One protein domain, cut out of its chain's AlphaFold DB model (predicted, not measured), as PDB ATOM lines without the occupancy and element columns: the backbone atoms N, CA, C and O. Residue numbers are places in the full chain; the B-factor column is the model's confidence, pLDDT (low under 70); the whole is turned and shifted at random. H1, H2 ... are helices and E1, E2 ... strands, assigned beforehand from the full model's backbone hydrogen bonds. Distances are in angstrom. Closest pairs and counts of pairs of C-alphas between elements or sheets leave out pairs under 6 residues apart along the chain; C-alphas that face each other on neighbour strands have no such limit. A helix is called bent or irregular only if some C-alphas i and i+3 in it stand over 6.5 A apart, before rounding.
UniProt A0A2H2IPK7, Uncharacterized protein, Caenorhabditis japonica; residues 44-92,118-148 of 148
ATOM      1  N   PRO A  44     -12.375  61.033  85.333       95.69
ATOM      2  CA  PRO A  44     -12.343  61.189  83.887       95.69
ATOM      3  C   PRO A  44     -11.184  60.409  83.260       95.69
ATOM      4  O   PRO A  44     -10.094  60.359  83.832       95.69
ATOM      5  N   LEU A  45     -11.413  59.822  82.087       95.88
ATOM      6  CA  LEU A  45     -10.425  59.003  81.387       95.88
ATOM      7  C   LEU A  45      -9.863  59.737  80.173       95.88
ATOM      8  O   LEU A  45     -10.559  60.516  79.534       95.88
ATOM      9  N   GLU A  46      -8.614  59.431  79.840       96.75
ATOM     10  CA  GLU A  46      -7.984  59.795  78.574       96.75
ATOM     11  C   GLU A  46      -7.626  58.508  77.832       96.75
ATOM     12  O   GLU A  46      -7.181  57.536  78.449       96.75
ATOM     13  N   HIS A  47      -7.796  58.490  76.512       97.75
ATOM     14  CA  HIS A  47      -7.503  57.308  75.702       97.75
ATOM     15  C   HIS A  47      -6.325  57.578  74.777       97.75
ATOM     16  O   HIS A  47      -6.248  58.634  74.148       97.75
ATOM     17  N   PHE A  48      -5.434  56.595  74.668       97.00
ATOM     18  CA  PHE A  48      -4.237  56.677  73.844       97.00
ATOM     19  C   PHE A  48      -4.116  55.464  72.921       97.00
ATOM     20  O   PHE A  48      -4.499  54.354  73.289       97.00
ATOM     21  N   LEU A  49      -3.535  55.673  71.741       96.38
ATOM     22  CA  LEU A  49      -3.050  54.613  70.862       96.38
ATOM     23  C   LEU A  49      -1.539  54.488  71.022       96.38
ATOM     24  O   LEU A  49      -0.820  55.472  70.885       96.38
ATOM     25  N   TYR A  50      -1.064  53.280  71.304       93.75
ATOM     26  CA  TYR A  50       0.360  52.982  71.422       93.75
ATOM     27  C   TYR A  50       0.849  52.259  70.165       93.75
ATOM     28  O   TYR A  50       0.245  51.263  69.756       93.75
ATOM     29  N   THR A  51       1.930  52.748  69.554       92.00
ATOM     30  CA  THR A  51       2.530  52.141  68.350       92.00
ATOM     31  C   THR A  51       3.991  51.735  68.540       92.00
ATOM     32  O   THR A  51       4.644  51.375  67.565       92.00
ATOM     33  N   GLY A  52       4.512  51.780  69.769       88.56
ATOM     34  CA  GLY A  52       5.897  51.412  70.045       88.56
ATOM     35  C   GLY A  52       6.181  49.933  69.767       88.56
ATOM     36  O   GLY A  52       5.457  49.050  70.229       88.56
ATOM     37  N   GLN A  53       7.257  49.665  69.027       83.00
ATOM     38  CA  GLN A  53       7.727  48.313  68.690       83.00
ATOM     39  C   GLN A  53       9.069  47.964  69.341       83.00
ATOM     40  O   GLN A  53       9.346  46.799  69.621       83.00
ATOM     41  N   ASP A  54       9.906  48.967  69.589       79.69
ATOM     42  CA  ASP A  54      11.266  48.821  70.098       79.69
ATOM     43  C   ASP A  54      11.553  49.839  71.215       79.69
ATOM     44  O   ASP A  54      10.725  50.685  71.555       79.69
ATOM     45  N   GLY A  55      12.753  49.778  71.798       77.25
ATOM     46  CA  GLY A  55      13.161  50.726  72.839       77.25
ATOM     47  C   GLY A  55      13.259  52.182  72.358       77.25
ATOM     48  O   GLY A  55      13.265  53.093  73.182       77.25
ATOM     49  N   LYS A  56      13.318  52.438  71.043       83.81
ATOM     50  CA  LYS A  56      13.373  53.802  70.488       83.81
ATOM     51  C   LYS A  56      11.978  54.420  70.394       83.81
ATOM     52  O   LYS A  56      11.808  55.590  70.716       83.81
ATOM     53  N   THR A  57      10.993  53.610  70.018       86.19
ATOM     54  CA  THR A  57       9.581  53.983  69.825       86.19
ATOM     55  C   THR A  57       8.721  53.761  71.073       86.19
ATOM     56  O   THR A  57       7.508  53.932  71.035       86.19
ATOM     57  N   GLN A  58       9.323  53.439  72.225       85.88
ATOM     58  CA  GLN A  58       8.608  53.241  73.497       85.88
ATOM     59  C   GLN A  58       7.775  54.458  73.953       85.88
ATOM     60  O   GLN A  58       6.894  54.320  74.794       85.88
ATOM     61  N   LYS A  59       8.053  55.651  73.407       89.50
ATOM     62  CA  LYS A  59       7.331  56.897  73.705       89.50
ATOM     63  C   LYS A  59       6.141  57.155  72.773       89.50
ATOM     64  O   LYS A  59       5.406  58.111  73.008       89.50
ATOM     65  N   ASP A  60       5.949  56.331  71.742       92.62
ATOM     66  CA  ASP A  60       4.962  56.550  70.680       92.62
ATOM     67  C   ASP A  60       3.547  56.216  71.173       92.62
ATOM     68  O   ASP A  60       2.979  55.154  70.896       92.62
ATOM     69  N   MET A  61       2.997  57.136  71.964       93.62
ATOM     70  CA  MET A  61       1.680  57.064  72.578       93.62
ATOM     71  C   MET A  61       0.882  58.327  72.230       93.62
ATOM     72  O   MET A  61       1.185  59.424  72.696       93.62
ATOM     73  N   PHE A  62      -0.166  58.168  71.429       96.62
ATOM     74  CA  PHE A  62      -0.929  59.270  70.845       96.62
ATOM     75  C   PHE A  62      -2.292  59.396  71.515       96.62
ATOM     76  O   PHE A  62      -3.077  58.451  71.497       96.62
ATOM     77  N   LYS A  63      -2.592  60.556  72.109       97.50
ATOM     78  CA  LYS A  63      -3.888  60.809  72.756       97.50
ATOM     79  C   LYS A  63      -4.985  60.952  71.699       97.50
ATOM     80  O   LYS A  63      -4.876  61.810  70.829       97.50
ATOM     81  N   ILE A  64      -6.040  60.151  71.805       98.25
ATOM     82  CA  ILE A  64      -7.183  60.143  70.877       98.25
ATOM     83  C   ILE A  64      -8.498  60.571  71.523       98.25
ATOM     84  O   ILE A  64      -9.416  60.953  70.810       98.25
ATOM     85  N   ILE A  65      -8.608  60.508  72.850       97.88
ATOM     86  CA  ILE A  65      -9.761  61.029  73.589       97.88
ATOM     87  C   ILE A  65      -9.221  61.783  74.795       97.88
ATOM     88  O   ILE A  65      -8.379  61.255  75.530       97.88
ATOM     89  N   ASP A  66      -9.671  63.021  74.961       96.50
ATOM     90  CA  ASP A  66      -9.294  63.861  76.092       96.50
ATOM     91  C   ASP A  66     -10.128  63.574  77.349       96.50
ATOM     92  O   ASP A  66     -11.061  62.770  77.352       96.50
ATOM     93  N   ARG A  67      -9.800  64.279  78.435       95.56
ATOM     94  CA  ARG A  67     -10.490  64.174  79.723       95.56
ATOM     95  C   ARG A  67     -11.989  64.511  79.644       95.56
ATOM     96  O   ARG A  67     -12.753  64.069  80.500       95.56
ATOM     97  N   ASN A  68     -12.401  65.286  78.644       94.19
ATOM     98  CA  ASN A  68     -13.781  65.715  78.435       94.19
ATOM     99  C   ASN A  68     -14.570  64.727  77.558       94.19
ATOM    100  O   ASN A  68     -15.752  64.947  77.308       94.19
ATOM    101  N   GLY A  69     -13.936  63.650  77.084       94.25
ATOM    102  CA  GLY A  69     -14.546  62.679  76.175       94.25
ATOM    103  C   GLY A  69     -14.559  63.127  74.712       94.25
ATOM    104  O   GLY A  69     -15.194  62.472  73.886       94.25
ATOM    105  N   SER A  70     -13.866  64.216  74.370       96.81
ATOM    106  CA  SER A  70     -13.788  64.718  72.999       96.81
ATOM    107  C   SER A  70     -12.742  63.945  72.198       96.81
ATOM    108  O   SER A  70     -11.609  63.737  72.643       96.81
ATOM    109  N   PHE A  71     -13.129  63.508  70.999       97.94
ATOM    110  CA  PHE A  71     -12.253  62.768  70.100       97.94
ATOM    111  C   PHE A  71     -11.247  63.700  69.411       97.94
ATOM    112  O   PHE A  71     -11.615  64.707  68.807       97.94
ATOM    113  N   LEU A  72      -9.968  63.336  69.466       97.56
ATOM    114  CA  LEU A  72      -8.853  64.094  68.910       97.56
ATOM    115  C   LEU A  72      -8.396  63.465  67.591       97.56
ATOM    116  O   LEU A  72      -7.529  62.587  67.567       97.56
ATOM    117  N   LEU A  73      -8.938  63.961  66.474       97.19
ATOM    118  CA  LEU A  73      -8.608  63.464  65.132       97.19
ATOM    119  C   LEU A  73      -7.104  63.543  64.824       97.19
ATOM    120  O   LEU A  73      -6.554  62.643  64.195       97.19
ATOM    121  N   LYS A  74      -6.429  64.589  65.315       97.12
ATOM    122  CA  LYS A  74      -4.980  64.760  65.159       97.12
ATOM    123  C   LYS A  74      -4.207  63.555  65.701       97.12
ATOM    124  O   LYS A  74      -3.443  62.949  64.964       97.12
ATOM    125  N   GLY A  75      -4.458  63.163  66.952       96.69
ATOM    126  CA  GLY A  75      -3.751  62.037  67.564       96.69
ATOM    127  C   GLY A  75      -4.043  60.703  66.874       96.69
ATOM    128  O   GLY A  75      -3.174  59.838  66.812       96.69
ATOM    129  N   TYR A  76      -5.240  60.546  66.302       97.56
ATOM    130  CA  TYR A  76      -5.568  59.376  65.491       97.56
ATOM    131  C   TYR A  76      -4.763  59.332  64.185       97.56
ATOM    132  O   TYR A  76      -4.200  58.288  63.850       97.56
ATOM    133  N   ASN A  77      -4.680  60.454  63.466       97.62
ATOM    134  CA  ASN A  77      -3.900  60.545  62.232       97.62
ATOM    135  C   ASN A  77      -2.403  60.340  62.505       97.62
ATOM    136  O   ASN A  77      -1.783  59.514  61.844       97.62
ATOM    137  N   ASP A  78      -1.860  60.970  63.550       96.38
ATOM    138  CA  ASP A  78      -0.457  60.802  63.949       96.38
ATOM    139  C   ASP A  78      -0.129  59.322  64.248       96.38
ATOM    140  O   ASP A  78       0.890  58.788  63.795       96.38
ATOM    141  N   ALA A  79      -1.029  58.620  64.950       95.62
ATOM    142  CA  ALA A  79      -0.892  57.189  65.222       95.62
ATOM    143  C   ALA A  79      -0.984  56.334  63.945       95.62
ATOM    144  O   ALA A  79      -0.247  55.355  63.790       95.62
ATOM    145  N   LYS A  80      -1.885  56.689  63.022       95.44
ATOM    146  CA  LYS A  80      -2.035  56.016  61.725       95.44
ATOM    147  C   LYS A  80      -0.765  56.158  60.885       95.44
ATOM    148  O   LYS A  80      -0.305  55.169  60.308       95.44
ATOM    149  N   ASP A  81      -0.169  57.340  60.867       94.50
ATOM    150  CA  ASP A  81       1.054  57.617  60.115       94.50
ATOM    151  C   ASP A  81       2.266  56.923  60.750       94.50
ATOM    152  O   ASP A  81       3.105  56.354  60.049       94.50
ATOM    153  N   ALA A  82       2.354  56.888  62.085       91.50
ATOM    154  CA  ALA A  82       3.365  56.103  62.797       91.50
ATOM    155  C   ALA A  82       3.272  54.605  62.454       91.50
ATOM    156  O   ALA A  82       4.272  53.979  62.096       91.50
ATOM    157  N   LYS A  83       2.058  54.042  62.470       89.25
ATOM    158  CA  LYS A  83       1.827  52.632  62.132       89.25
ATOM    159  C   LYS A  83       2.115  52.316  60.660       89.25
ATOM    160  O   LYS A  83       2.650  51.249  60.364       89.25
ATOM    161  N   THR A  84       1.793  53.231  59.748       90.31
ATOM    162  CA  THR A  84       2.088  53.075  58.313       90.31
ATOM    163  C   THR A  84       3.597  53.031  58.065       90.31
ATOM    164  O   THR A  84       4.076  52.096  57.427       90.31
ATOM    165  N   ARG A  85       4.364  53.952  58.667       87.31
ATOM    166  CA  ARG A  85       5.838  53.980  58.561       87.31
ATOM    167  C   ARG A  85       6.492  52.691  59.054       87.31
ATOM    168  O   ARG A  85       7.438  52.192  58.447       87.31
ATOM    169  N   ILE A  86       5.979  52.140  60.150       83.75
ATOM    170  CA  ILE A  86       6.418  50.851  60.686       83.75
ATOM    171  C   ILE A  86       6.195  49.730  59.660       83.75
ATOM    172  O   ILE A  86       7.116  48.975  59.353       83.75
ATOM    173  N   TYR A  87       4.994  49.655  59.088       82.81
ATOM    174  CA  TYR A  87       4.637  48.629  58.110       82.81
ATOM    175  C   TYR A  87       5.462  48.725  56.816       82.81
ATOM    176  O   TYR A  87       5.891  47.709  56.266       82.81
ATOM    177  N   GLU A  88       5.727  49.940  56.338       85.12
ATOM    178  CA  GLU A  88       6.587  50.177  55.173       85.12
ATOM    179  C   GLU A  88       8.034  49.744  55.429       85.12
ATOM    180  O   GLU A  88       8.637  49.082  54.582       85.12
ATOM    181  N   LYS A  89       8.577  50.040  56.616       81.31
ATOM    182  CA  LYS A  89       9.924  49.616  57.024       81.31
ATOM    183  C   LYS A  89      10.055  48.091  57.121       81.31
ATOM    184  O   LYS A  89      11.096  47.537  56.772       81.31
ATOM    185  N   GLU A  90       9.008  47.399  57.565       76.12
ATOM    186  CA  GLU A  90       8.971  45.930  57.589       76.12
ATOM    187  C   GLU A  90       8.925  45.328  56.171       76.12
ATOM    188  O   GLU A  90       9.596  44.325  55.901       76.12
ATOM    189  N   LYS A  91       8.188  45.958  55.243       77.00
ATOM    190  CA  LYS A  91       8.135  45.551  53.825       77.00
ATOM    191  C   LYS A  91       9.471  45.716  53.106       77.00
ATOM    192  O   LYS A  91       9.890  44.814  52.383       77.00
ATOM    193  N   THR A  92      10.153  46.843  53.288       72.75
ATOM    194  CA  THR A  92      11.448  47.082  52.630       72.75
ATOM    195  C   THR A  92      12.537  46.154  53.172       72.75
ATOM    196  O   THR A  92      13.302  45.594  52.392       72.75
ATOM    197  N   ASP A 118       5.149  40.393  70.489       65.50
ATOM    198  CA  ASP A 118       4.262  40.900  71.546       65.50
ATOM    199  C   ASP A 118       4.977  41.034  72.900       65.50
ATOM    200  O   ASP A 118       4.812  42.040  73.589       65.50
ATOM    201  N   LYS A 119       5.836  40.067  73.269       69.88
ATOM    202  CA  LYS A 119       6.579  40.103  74.546       69.88
ATOM    203  C   LYS A 119       7.446  41.360  74.673       69.88
ATOM    204  O   LYS A 119       7.455  41.993  75.725       69.88
ATOM    205  N   ASN A 120       8.124  41.754  73.594       79.50
ATOM    206  CA  ASN A 120       8.982  42.939  73.586       79.50
ATOM    207  C   ASN A 120       8.162  44.233  73.680       79.50
ATOM    208  O   ASN A 120       8.569  45.167  74.367       79.50
ATOM    209  N   ILE A 121       6.979  44.269  73.060       84.75
ATOM    210  CA  ILE A 121       6.065  45.417  73.116       84.75
ATOM    211  C   ILE A 121       5.609  45.674  74.558       84.75
ATOM    212  O   ILE A 121       5.706  46.810  75.028       84.75
ATOM    213  N   TYR A 122       5.169  44.637  75.281       86.12
ATOM    214  CA  TYR A 122       4.735  44.786  76.676       86.12
ATOM    215  C   TYR A 122       5.872  45.224  77.598       86.12
ATOM    216  O   TYR A 122       5.665  46.111  78.423       86.12
ATOM    217  N   LEU A 123       7.074  44.656  77.451       87.19
ATOM    218  CA  LEU A 123       8.232  45.056  78.256       87.19
ATOM    219  C   LEU A 123       8.602  46.526  78.028       87.19
ATOM    220  O   LEU A 123       8.805  47.260  78.994       87.19
ATOM    221  N   ASN A 124       8.629  46.975  76.770       88.81
ATOM    222  CA  ASN A 124       8.896  48.374  76.437       88.81
ATOM    223  C   ASN A 124       7.825  49.304  77.019       88.81
ATOM    224  O   ASN A 124       8.160  50.320  77.625       88.81
ATOM    225  N   LEU A 125       6.547  48.925  76.902       91.12
ATOM    226  CA  LEU A 125       5.441  49.698  77.460       91.12
ATOM    227  C   LEU A 125       5.534  49.793  78.987       91.12
ATOM    228  O   LEU A 125       5.432  50.884  79.536       91.12
ATOM    229  N   ILE A 126       5.766  48.677  79.681       91.31
ATOM    230  CA  ILE A 126       5.883  48.647  81.147       91.31
ATOM    231  C   ILE A 126       7.069  49.496  81.611       91.31
ATOM    232  O   ILE A 126       6.923  50.290  82.540       91.31
ATOM    233  N   ASN A 127       8.225  49.377  80.951       90.25
ATOM    234  CA  ASN A 127       9.402  50.184  81.268       90.25
ATOM    235  C   ASN A 127       9.117  51.677  81.089       90.25
ATOM    236  O   ASN A 127       9.420  52.467  81.981       90.25
ATOM    237  N   TYR A 128       8.471  52.064  79.989       92.31
ATOM    238  CA  TYR A 128       8.085  53.453  79.762       92.31
ATOM    239  C   TYR A 128       7.086  53.966  80.813       92.31
ATOM    240  O   TYR A 128       7.221  55.083  81.317       92.31
ATOM    241  N   MET A 129       6.117  53.142  81.209       93.50
ATOM    242  CA  MET A 129       5.135  53.491  82.245       93.50
ATOM    243  C   MET A 129       5.779  53.616  83.627       93.50
ATOM    244  O   MET A 129       5.392  54.487  84.402       93.50
ATOM    245  N   LYS A 130       6.807  52.810  83.916       93.69
ATOM    246  CA  LYS A 130       7.629  52.946  85.123       93.69
ATOM    247  C   LYS A 130       8.431  54.247  85.115       93.69
ATOM    248  O   LYS A 130       8.460  54.944  86.119       93.69
ATOM    249  N   LEU A 131       9.053  54.588  83.983       93.00
ATOM    250  CA  LEU A 131       9.815  55.833  83.824       93.00
ATOM    251  C   LEU A 131       8.940  57.088  83.935       93.00
ATOM    252  O   LEU A 131       9.440  58.145  84.302       93.00
ATOM    253  N   THR A 132       7.653  56.981  83.602       93.00
ATOM    254  CA  THR A 132       6.693  58.097  83.641       93.00
ATOM    255  C   THR A 132       5.816  58.113  84.893       93.00
ATOM    256  O   THR A 132       4.876  58.903  84.943       93.00
ATOM    257  N   ASP A 133       6.116  57.266  85.883       95.06
ATOM    258  CA  ASP A 133       5.374  57.136  87.146       95.06
ATOM    259  C   ASP A 133       3.860  56.893  86.952       95.06
ATOM    260  O   ASP A 133       3.001  57.474  87.609       95.06
ATOM    261  N   ARG A 134       3.514  56.035  85.980       93.19
ATOM    262  CA  ARG A 134       2.125  55.671  85.623       93.19
ATOM    263  C   ARG A 134       1.736  54.257  86.050       93.19
ATOM    264  O   ARG A 134       0.801  53.674  85.502       93.19
ATOM    265  N   LEU A 135       2.478  53.682  86.991       94.44
ATOM    266  CA  LEU A 135       2.136  52.411  87.620       94.44
ATOM    267  C   LEU A 135       1.296  52.677  88.881       94.44
ATOM    268  O   LEU A 135       1.501  53.698  89.530       94.44
ATOM    269  N   PRO A 136       0.368  51.782  89.263       95.88
ATOM    270  CA  PRO A 136       0.108  50.446  88.711       95.88
ATOM    271  C   PRO A 136      -0.671  50.439  87.379       95.88
ATOM    272  O   PRO A 136      -1.396  51.374  87.060       95.88
ATOM    273  N   MET A 137      -0.556  49.341  86.615       93.44
ATOM    274  CA  MET A 137      -1.269  49.113  85.346       93.44
ATOM    275  C   MET A 137      -1.990  47.759  85.347       93.44
ATOM    276  O   MET A 137      -1.463  46.768  85.849       93.44
ATOM    277  N   VAL A 138      -3.161  47.705  84.706       93.81
ATOM    278  CA  VAL A 138      -3.892  46.466  84.401       93.81
ATOM    279  C   VAL A 138      -3.824  46.194  82.897       93.81
ATOM    280  O   VAL A 138      -4.167  47.064  82.097       93.81
ATOM    281  N   VAL A 139      -3.401  44.987  82.507       89.94
ATOM    282  CA  VAL A 139      -3.310  44.556  81.101       89.94
ATOM    283  C   VAL A 139      -4.364  43.489  80.819       89.94
ATOM    284  O   VAL A 139      -4.373  42.433  81.448       89.94
ATOM    285  N   PHE A 140      -5.239  43.747  79.847       89.81
ATOM    286  CA  PHE A 140      -6.253  42.790  79.406       89.81
ATOM    287  C   PHE A 140      -5.738  41.950  78.237       89.81
ATOM    288  O   PHE A 140      -5.251  42.483  77.240       89.81
ATOM    289  N   VAL A 141      -5.872  40.626  78.345       86.88
ATOM    290  CA  VAL A 141      -5.456  39.669  77.313       86.88
ATOM    291  C   VAL A 141      -6.551  38.632  77.089       86.88
ATOM    292  O   VAL A 141      -7.136  38.116  78.036       86.88
ATOM    293  N   PHE A 142      -6.828  38.295  75.831       85.50
ATOM    294  CA  PHE A 142      -7.924  37.376  75.489       85.50
ATOM    295  C   PHE A 142      -7.533  35.889  75.509       85.50
ATOM    296  O   PHE A 142      -8.381  35.025  75.321       85.50
ATOM    297  N   SER A 143      -6.250  35.558  75.703       83.81
ATOM    298  CA  SER A 143      -5.777  34.168  75.743       83.81
ATOM    299  C   SER A 143      -4.771  33.945  76.861       83.81
ATOM    300  O   SER A 143      -3.757  34.636  76.940       83.81
ATOM    301  N   ARG A 144      -5.026  32.909  77.665       77.12
ATOM    302  CA  ARG A 144      -4.136  32.456  78.744       77.12
ATOM    303  C   ARG A 144      -2.848  31.814  78.216       77.12
ATOM    304  O   ARG A 144      -1.802  31.965  78.829       77.12
ATOM    305  N   LYS A 145      -2.898  31.160  77.044       74.44
ATOM    306  CA  LYS A 145      -1.756  30.428  76.454       74.44
ATOM    307  C   LYS A 145      -0.580  31.320  76.037       74.44
ATOM    308  O   LYS A 145       0.472  30.796  75.711       74.44
ATOM    309  N   ARG A 146      -0.761  32.643  75.971       60.59
ATOM    310  CA  ARG A 146       0.293  33.576  75.531       60.59
ATOM    311  C   ARG A 146       1.204  34.069  76.666       60.59
ATOM    312  O   ARG A 146       2.196  34.726  76.366       60.59
ATOM    313  N   TYR A 147       0.886  33.751  77.925       54.09
ATOM    314  CA  TYR A 147       1.544  34.332  79.108       54.09
ATOM    315  C   TYR A 147       1.948  33.315  80.191       54.09
ATOM    316  O   TYR A 147       2.501  33.725  81.207       54.09
ATOM    317  N   LEU A 148       1.693  32.020  79.961       44.38
ATOM    318  CA  LEU A 148       2.408  30.910  80.604       44.38
ATOM    319  C   LEU A 148       3.508  30.452  79.642       44.38
ATOM    320  O   LEU A 148       4.637  30.214  80.113       44.38
TER     321      LEU A 148
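What this domain is: This is residues 44 to 92 and 118 to 148 of the 148 residues of an uncharacterized protein of Caenorhabditis japonica (UniProt A0A2H2IPK7). A small antiparallel hairpin of two strands, E1 and E2, has the first part of a long helix, H1, packed on it, mostly on E2, while the far end of H1, residues 87 to 92, sticks out as a free arm. A second helix, H2, lies off the strands near the link of residues 51 to 60 that joins them, and a long tail without a named element, residues 132 to 148, follows it, with residues 140 to 145 sticking out. The printed part has 80 residues, with two named strands and two named helices in the order E1, E2, H1, H2 along the chain, and the class is mixed, helices and strands. The whole is only just loose, close to compact, with a radius of gyration of the C-alphas of 14.1 A, and the C-alphas span 38 by 38 by 26 A along their three main axes.

Where its parts are: Strand E1 is residues 47 to 50, from His 47, whose C-alpha is at (-7.503, 57.308, 75.702), to Tyr 50. Strand E2 is residues 61 to 65, from Met 61 to Ile 65, and measures 12.2 A from first to last C-alpha, against 9.9 A for E1. Helix H1 is residues 73 to 92, the longest helix with 20 residues, and measures 28.8 A from the C-alpha of Leu 73 at (-8.608, 63.464, 65.132) to that of Thr 92 at (11.448, 47.082, 52.630). Helix H2 is residues 118 to 131, 14 residues from Asp 118 to Leu 131, and measures 20.1 A; C-alpha 131 is at (9.815, 55.833, 83.824). Neither helix is bent.

How they stand to each other: E1 and E2 are antiparallel neighbour strands and form a hairpin, with an angle of 152 degrees between their N-to-C directions. The C-alphas of Phe 48 and Lys 63 face each other at 4.3 A, and those of Tyr 50 and Met 61 at 4.4 A. Across this pair N 49 and O 62 are within hydrogen-bond range at 2.8 A, and so are N 62 and O 49 at 2.8 A. E2 and H1 have 11 pairs of C-alphas within 8 A, and their closest C-alphas, those of Ile 64 and Gly 75, are 5.1 A apart. E1 and H1 have 3 such pairs, and their closest C-alphas, those of Leu 49 and Ala 79, are 6.6 A apart. Residues 73 to 83 of H1 make the pairs of C-alphas within 10 A between this helix and the two strands, 28 with E2 and 11 with E1. H2 is apart from E1, from E2 and from H1. In H1 and H2 every O i to N i+4 pair is within hydrogen-bond range.

The domain as a whole: The two C-alphas farthest apart are those of Pro 44 and Thr 92, at 41.7 A. Without the stretches that stand free, residues 87 to 92 of H1 and residues 140 to 145, the body has 68 residues and spans 37 by 31 by 24 A. Residues 93 to 117 are cut out and not printed, and the C-alphas of Thr 92 and Asp 118 are 21.2 A apart across this cut, which the link from H1 to H2 spans. Of the links printed whole, E1 to E2 has 10 residues and E2 to H1 has 7, and both are short. Residues 132 to 148 hold no named element; their C-alphas lie 12 to 23 A from the mean of all C-alphas, and Leu 148 is the chain's last residue. The mean pLDDT of the printed part is 88.6, and the model's confidence is low, under 70, at residues 118 to 119 and 146 to 148.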